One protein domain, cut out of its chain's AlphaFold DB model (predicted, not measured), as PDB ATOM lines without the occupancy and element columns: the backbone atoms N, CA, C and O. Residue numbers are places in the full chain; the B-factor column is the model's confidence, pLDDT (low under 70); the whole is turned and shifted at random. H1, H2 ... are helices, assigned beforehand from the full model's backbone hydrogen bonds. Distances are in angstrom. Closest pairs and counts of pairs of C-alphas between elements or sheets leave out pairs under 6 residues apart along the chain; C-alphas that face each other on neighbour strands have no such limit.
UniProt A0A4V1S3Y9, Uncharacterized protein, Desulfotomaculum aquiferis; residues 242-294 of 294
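Overview. This is residues 242 to 294 of the 294 residues of an uncharacterized protein of Desulfotomaculum aquiferis (UniProt A0A4V1S3Y9). A long helix, H2, extends from a corner where three helices meet: the short H1 is set steeply to its first residues, and H3 runs the same way as H2 at a small angle, touching only the beginning of H2. From the far end of H2 a long link without named elements, residues 265 to 280, arches back to the start of H3. The printed part has 53 residues, with three named helices in the order H1, H2, H3 and no named strand; its class is all helix. It is only just compact, close to loose, with a radius of gyration of the C-alphas of 11.4 A, and its elongated outline spans 33 by 21 by 19 A.

Along the chain. H2, residues 249 to 264, is the longest helix at 22.2 A, from C-alpha 249 at (216.636, 165.445, 105.840) to C-alpha 264 at (196.689, 163.235, 115.413). H3, residues 281 to 291, is 15.3 A long and ends with C-alpha 291 at (212.104, 158.227, 112.268). H1, residues 242 to 247, measures 8.1 A.

Arrangement. H2 touches H3 with residues 249 to 253 alone; their closest C-alphas, those of Leu 249 and Glu 284, are 5.7 A apart. The two run the same way at a shallow tilt of 28 degrees. H1 and H2 touch only at the corner by their link, with the closest C-alphas, Val 243 and Ala 252, 5.5 A apart, and H2 uses residues 249 to 252 alone. They run opposite ways at a steep tilt of 58 degrees. H1 also touches H3, the closest C-alphas being those of Asp 245 and Thr 281 at 7.2 A; their lines are only just about perpendicular, at 72 degrees. In H1, H2 and H3 every O i to N i+4 pair is within hydrogen-bond range.

Size, cuts and confidence. The two C-alphas farthest apart, those of Leu 265 and Asp 280, are 33.3 A apart. The printed part has no cut and ends at residue 294, the chain's last. The link from H1 to H2 is tight and that from H2 to H3 is long. Mean pLDDT of the printed part is 78.7, with residues 242 to 246 and residue 294 under 70.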
ATOM      1  N   MET A 242     210.397 163.438  97.796       57.78
ATOM      2  CA  MET A 242     211.035 164.505  97.001       57.78
ATOM      3  C   MET A 242     211.531 165.671  97.874       57.78
ATOM      4  O   MET A 242     212.442 166.398  97.503       57.78
ATOM      5  N   VAL A 243     210.955 165.823  99.072       56.97
ATOM      6  CA  VAL A 243     211.416 166.783 100.085       56.97
ATOM      7  C   VAL A 243     212.833 166.453 100.566       56.97
ATOM      8  O   VAL A 243     213.591 167.373 100.843       56.97
ATOM      9  N   LEU A 244     213.232 165.178 100.613       63.72
ATOM     10  CA  LEU A 244     214.625 164.814 100.874       63.72
ATOM     11  C   LEU A 244     215.538 165.208  99.714       63.72
ATOM     12  O   LEU A 244     216.594 165.795  99.939       63.72
ATOM     13  N   ASP A 245     215.113 164.914  98.485       62.28
ATOM     14  CA  ASP A 245     215.916 165.168  97.290       62.28
ATOM     15  C   ASP A 245     216.221 166.672  97.153       62.28
ATOM     16  O   ASP A 245     217.393 167.050  97.081       62.28
ATOM     17  N   ASP A 246     215.204 167.535  97.271       64.06
ATOM     18  CA  ASP A 246     215.332 168.980  97.027       64.06
ATOM     19  C   ASP A 246     215.701 169.806  98.273       64.06
ATOM     20  O   ASP A 246     216.395 170.817  98.164       64.06
ATOM     21  N   LEU A 247     215.244 169.405  99.467       70.88
ATOM     22  CA  LEU A 247     215.352 170.217 100.692       70.88
ATOM     23  C   LEU A 247     216.209 169.555 101.782       70.88
ATOM     24  O   LEU A 247     216.752 170.251 102.631       70.88
ATOM     25  N   GLY A 248     216.414 168.237 101.726       78.19
ATOM     26  CA  GLY A 248     217.253 167.484 102.660       78.19
ATOM     27  C   GLY A 248     216.485 166.905 103.848       78.19
ATOM     28  O   GLY A 248     215.271 167.077 103.996       78.19
ATOM     29  N   LEU A 249     217.207 166.188 104.711       82.88
ATOM     30  CA  LEU A 249     216.636 165.445 105.840       82.88
ATOM     31  C   LEU A 249     215.844 166.327 106.822       82.88
ATOM     32  O   LEU A 249     214.760 165.946 107.267       82.88
ATOM     33  N   PHE A 250     216.370 167.505 107.165       83.88
ATOM     34  CA  PHE A 250     215.781 168.375 108.185       83.88
ATOM     35  C   PHE A 250     214.398 168.908 107.769       83.88
ATOM     36  O   PHE A 250     213.436 168.705 108.522       83.88
ATOM     37  N   PRO A 251     214.227 169.515 106.574       82.94
ATOM     38  CA  PRO A 251     212.908 169.943 106.111       82.94
ATOM     39  C   PRO A 251     211.910 168.790 105.978       82.94
ATOM     40  O   PRO A 251     210.720 168.980 106.239       82.94
ATOM     41  N   ALA A 252     212.380 167.589 105.626       82.31
ATOM     42  CA  ALA A 252     211.532 166.406 105.528       82.31
ATOM     43  C   ALA A 252     210.982 165.949 106.888       82.31
ATOM     44  O   ALA A 252     209.780 165.706 107.001       82.31
ATOM     45  N   ILE A 253     211.828 165.892 107.925       84.81
ATOM     46  CA  ILE A 253     211.413 165.563 109.300       84.81
ATOM     47  C   ILE A 253     210.442 166.618 109.837       84.81
ATOM     48  O   ILE A 253     209.386 166.276 110.371       84.81
ATOM     49  N   LYS A 254     210.758 167.907 109.649       83.81
ATOM     50  CA  LYS A 254     209.906 169.009 110.113       83.81
ATOM     51  C   LYS A 254     208.504 168.928 109.507       83.81
ATOM     52  O   LYS A 254     207.516 168.971 110.237       83.81
ATOM     53  N   ARG A 255     208.423 168.739 108.188       81.75
ATOM     54  CA  ARG A 255     207.149 168.605 107.475       81.75
ATOM     55  C   ARG A 255     206.368 167.368 107.912       81.75
ATOM     56  O   ARG A 255     205.164 167.463 108.121       81.75
ATOM     57  N   TYR A 256     207.039 166.231 108.105       81.06
ATOM     58  CA  TYR A 256     206.388 165.022 108.615       81.06
ATOM     59  C   TYR A 256     205.732 165.262 109.983       81.06
ATOM     60  O   TYR A 256     204.581 164.886 110.188       81.06
ATOM     61  N   CYS A 257     206.420 165.935 110.908       83.81
ATOM     62  CA  CYS A 257     205.861 166.247 112.222       83.81
ATOM     63  C   CYS A 257     204.728 167.281 112.180       83.81
ATOM     64  O   CYS A 257     203.781 167.159 112.954       83.81
ATOM     65  N   GLU A 258     204.781 168.269 111.280       82.50
ATOM     66  CA  GLU A 258     203.668 169.204 111.047       82.50
ATOM     67  C   GLU A 258     202.418 168.468 110.527       82.50
ATOM     68  O   GLU A 258     201.307 168.675 111.031       82.50
ATOM     69  N   ASP A 259     202.599 167.534 109.590       80.12
ATOM     70  CA  ASP A 259     201.520 166.682 109.084       80.12
ATOM     71  C   ASP A 259     200.973 165.754 110.185       80.12
ATOM     72  O   ASP A 259     199.757 165.559 110.297       80.12
ATOM     73  N   TYR A 260     201.851 165.202 111.029       81.44
ATOM     74  CA  TYR A 260     201.487 164.331 112.151       81.44
ATOM     75  C   TYR A 260     200.694 165.084 113.229       81.44
ATOM     76  O   TYR A 260     199.661 164.599 113.693       81.44
ATOM     77  N   LYS A 261     201.120 166.306 113.570       84.31
ATOM     78  CA  LYS A 261     200.421 167.219 114.487       84.31
ATOM     79  C   LYS A 261     199.005 167.520 114.004       84.31
ATOM     80  O   LYS A 261     198.059 167.463 114.787       84.31
ATOM     81  N   THR A 262     198.857 167.786 112.707       77.94
ATOM     82  CA  THR A 262     197.562 168.103 112.091       77.94
ATOM     83  C   THR A 262     196.614 166.901 112.088       77.94
ATOM     84  O   THR A 262     195.417 167.062 112.309       77.94
ATOM     85  N   LYS A 263     197.136 165.687 111.869       78.25
ATOM     86  CA  LYS A 263     196.326 164.459 111.797       78.25
ATOM     87  C   LYS A 263     195.944 163.890 113.162       78.25
ATOM     88  O   LYS A 263     194.822 163.422 113.316       78.25
ATOM     89  N   ASN A 264     196.856 163.930 114.134       79.62
ATOM     90  CA  ASN A 264     196.689 163.235 115.413       79.62
ATOM     91  C   ASN A 264     196.361 164.166 116.589       79.62
ATOM     92  O   ASN A 264     196.233 163.685 117.710       79.62
ATOM     93  N   LEU A 265     196.228 165.482 116.359       76.81
ATOM     94  CA  LEU A 265     195.942 166.491 117.397       76.81
ATOM     95  C   LEU A 265     196.942 166.462 118.577       76.81
ATOM     96  O   LEU A 265     196.622 166.871 119.690       76.81
ATOM     97  N   LEU A 266     198.167 165.989 118.332       78.25
ATOM     98  CA  LEU A 266     199.245 165.896 119.320       78.25
ATOM     99  C   LEU A 266     200.215 167.065 119.161       78.25
ATOM    100  O   LEU A 266     200.620 167.405 118.049       78.25
ATOM    101  N   ASN A 267     200.629 167.669 120.274       76.44
ATOM    102  CA  ASN A 267     201.604 168.754 120.244       76.44
ATOM    103  C   ASN A 267     203.029 168.176 120.216       76.44
ATOM    104  O   ASN A 267     203.545 167.746 121.242       76.44
ATOM    105  N   VAL A 268     203.641 168.149 119.031       79.88
ATOM    106  CA  VAL A 268     205.027 167.700 118.821       79.88
ATOM    107  C   VAL A 268     205.937 168.923 118.696       79.88
ATOM    108  O   VAL A 268     205.660 169.816 117.891       79.88
ATOM    109  N   GLU A 269     207.014 168.961 119.481       81.06
ATOM    110  CA  GLU A 269     208.073 169.972 119.415       81.06
ATOM    111  C   GLU A 269     209.387 169.294 119.005       81.06
ATOM    112  O   GLU A 269     209.752 168.258 119.559       81.06
ATOM    113  N   ILE A 270     210.078 169.849 118.005       81.12
ATOM    114  CA  ILE A 270     211.338 169.299 117.490       81.12
ATOM    115  C   ILE A 270     212.455 170.293 117.766       81.12
ATOM    116  O   ILE A 270     212.374 171.453 117.359       81.12
ATOM    117  N   VAL A 271     213.530 169.807 118.381       83.31
ATOM    118  CA  VAL A 271     214.766 170.563 118.584       83.31
ATOM    119  C   VAL A 271     215.884 169.876 117.817       83.31
ATOM    120  O   VAL A 271     216.154 168.693 118.017       83.31
ATOM    121  N   PHE A 272     216.547 170.626 116.945       81.75
ATOM    122  CA  PHE A 272     217.700 170.141 116.199       81.75
ATOM    123  C   PHE A 272     218.988 170.644 116.842       81.75
ATOM    124  O   PHE A 272     219.148 171.840 117.085       81.75
ATOM    125  N   LEU A 273     219.908 169.720 117.111       86.19
ATOM    126  CA  LEU A 273     221.200 170.005 117.726       86.19
ATOM    127  C   LEU A 273     222.310 169.785 116.692       86.19
ATOM    128  O   LEU A 273     222.494 168.671 116.206       86.19
ATOM    129  N   GLY A 274     223.059 170.843 116.375       85.44
ATOM    130  CA  GLY A 274     224.182 170.801 115.434       85.44
ATOM    131  C   GLY A 274     223.977 171.662 114.187       85.44
ATOM    132  O   GLY A 274     223.046 172.459 114.111       85.44
ATOM    133  N   GLN A 275     224.891 171.524 113.222       80.31
ATOM    134  CA  GLN A 275     224.827 172.230 111.939       80.31
ATOM    135  C   GLN A 275     224.216 171.340 110.857       80.31
ATOM    136  O   GLN A 275     224.575 170.168 110.735       80.31
ATOM    137  N   GLU A 276     223.332 171.922 110.052       79.50
ATOM    138  CA  GLU A 276     222.729 171.255 108.904       79.50
ATOM    139  C   GLU A 276     223.799 170.905 107.860       79.50
ATOM    140  O   GLU A 276     224.583 171.752 107.426       79.50
ATOM    141  N   LYS A 277     223.840 169.631 107.467       82.62
ATOM    142  CA  LYS A 277     224.683 169.116 106.387       82.62
ATOM    143  C   LYS A 277     223.888 168.121 105.559       82.62
ATOM    144  O   LYS A 277     223.087 167.366 106.103       82.62
ATOM    145  N   ARG A 278     224.166 168.109 104.256       81.44
ATOM    146  CA  ARG A 278     223.685 167.067 103.349       81.44
ATOM    147  C   ARG A 278     224.520 165.807 103.535       81.44
ATOM    148  O   ARG A 278     225.751 165.879 103.585       81.44
ATOM    149  N   PHE A 279     223.841 164.677 103.619       82.81
ATOM    150  CA  PHE A 279     224.438 163.352 103.595       82.81
ATOM    151  C   PHE A 279     224.140 162.677 102.256       82.81
ATOM    152  O   PHE A 279     223.407 163.202 101.418       82.81
ATOM    153  N   ASP A 280     224.734 161.503 102.052       82.38
ATOM    154  CA  ASP A 280     224.344 160.638 100.945       82.38
ATOM    155  C   ASP A 280     222.834 160.360 101.010       82.38
ATOM    156  O   ASP A 280     222.311 160.037 102.082       82.38
ATOM    157  N   THR A 281     222.140 160.480  99.877       77.81
ATOM    158  CA  THR A 281     220.678 160.343  99.796       77.81
ATOM    159  C   THR A 281     220.195 159.034 100.417       77.81
ATOM    160  O   THR A 281     219.176 159.017 101.102       77.81
ATOM    161  N   SER A 282     220.948 157.942 100.261       77.31
ATOM    162  CA  SER A 282     220.609 156.633 100.839       77.31
ATOM    163  C   SER A 282     220.550 156.683 102.369       77.31
ATOM    164  O   SER A 282     219.696 156.052 102.993       77.31
ATOM    165  N   LEU A 283     221.462 157.445 102.972       82.81
ATOM    166  CA  LEU A 283     221.605 157.591 104.416       82.81
ATOM    167  C   LEU A 283     220.533 158.525 104.981       82.81
ATOM    168  O   LEU A 283     219.917 158.210 105.996       82.81
ATOM    169  N   GLU A 284     220.249 159.629 104.287       83.81
ATOM    170  CA  GLU A 284     219.142 160.519 104.642       83.81
ATOM    171  C   GLU A 284     217.794 159.773 104.581       83.81
ATOM    172  O   GLU A 284     216.994 159.872 105.513       83.81
ATOM    173  N   VAL A 285     217.549 158.984 103.524       79.19
ATOM    174  CA  VAL A 285     216.319 158.182 103.375       79.19
ATOM    175  C   VAL A 285     216.196 157.174 104.517       79.19
ATOM    176  O   VAL A 285     215.140 157.082 105.139       79.19
ATOM    177  N   ALA A 286     217.275 156.455 104.843       80.12
ATOM    178  CA  ALA A 286     217.271 155.469 105.922       80.12
ATOM    179  C   ALA A 286     216.941 156.090 107.292       80.12
ATOM    180  O   ALA A 286     216.182 155.508 108.073       80.12
ATOM    181  N   VAL A 287     217.478 157.280 107.580       84.69
ATOM    182  CA  VAL A 287     217.194 158.005 108.827       84.69
ATOM    183  C   VAL A 287     215.744 158.482 108.864       84.69
ATOM    184  O   VAL A 287     215.077 158.282 109.880       84.69
ATOM    185  N   LEU A 288     215.225 159.050 107.769       82.44
ATOM    186  CA  LEU A 288     213.825 159.474 107.713       82.44
ATOM    187  C   LEU A 288     212.872 158.283 107.898       82.44
ATOM    188  O   LEU A 288     211.929 158.373 108.680       82.44
ATOM    189  N   GLU A 289     213.115 157.164 107.217       77.44
ATOM    190  CA  GLU A 289     212.276 155.964 107.338       77.44
ATOM    191  C   GLU A 289     212.332 155.350 108.741       77.44
ATOM    192  O   GLU A 289     211.320 154.871 109.249       77.44
ATOM    193  N   SER A 290     213.485 155.417 109.409       81.44
ATOM    194  CA  SER A 290     213.613 155.004 110.811       81.44
ATOM    195  C   SER A 290     212.821 155.923 111.744       81.44
ATOM    196  O   SER A 290     212.155 155.441 112.655       81.44
ATOM    197  N   PHE A 291     212.846 157.234 111.492       82.88
ATOM    198  CA  PHE A 291     212.104 158.227 112.268       82.88
ATOM    199  C   PHE A 291     210.585 158.061 112.138       82.88
ATOM    200  O   PHE A 291     209.880 158.129 113.136       82.88
ATOM    201  N   LYS A 292     210.073 157.774 110.932       76.00
ATOM    202  CA  LYS A 292     208.635 157.539 110.687       76.00
ATOM    203  C   LYS A 292     208.068 156.294 111.390       76.00
ATOM    204  O   LYS A 292     206.850 156.135 111.428       76.00
ATOM    205  N   ARG A 293     208.930 155.376 111.845       73.38
ATOM    206  CA  ARG A 293     208.543 154.127 112.527       73.38
ATOM    207  C   ARG A 293     208.455 154.262 114.051       73.38
ATOM    208  O   ARG A 293     207.995 153.311 114.682       73.38
ATOM    209  N   LEU A 294     208.935 155.373 114.618       64.81
ATOM    210  CA  LEU A 294     208.789 155.723 116.036       64.81
ATOM    211  C   LEU A 294     207.370 156.229 116.318       64.81
ATOM    212  O   LEU A 294     206.857 155.892 117.407       64.81
TER     213      LEU A 294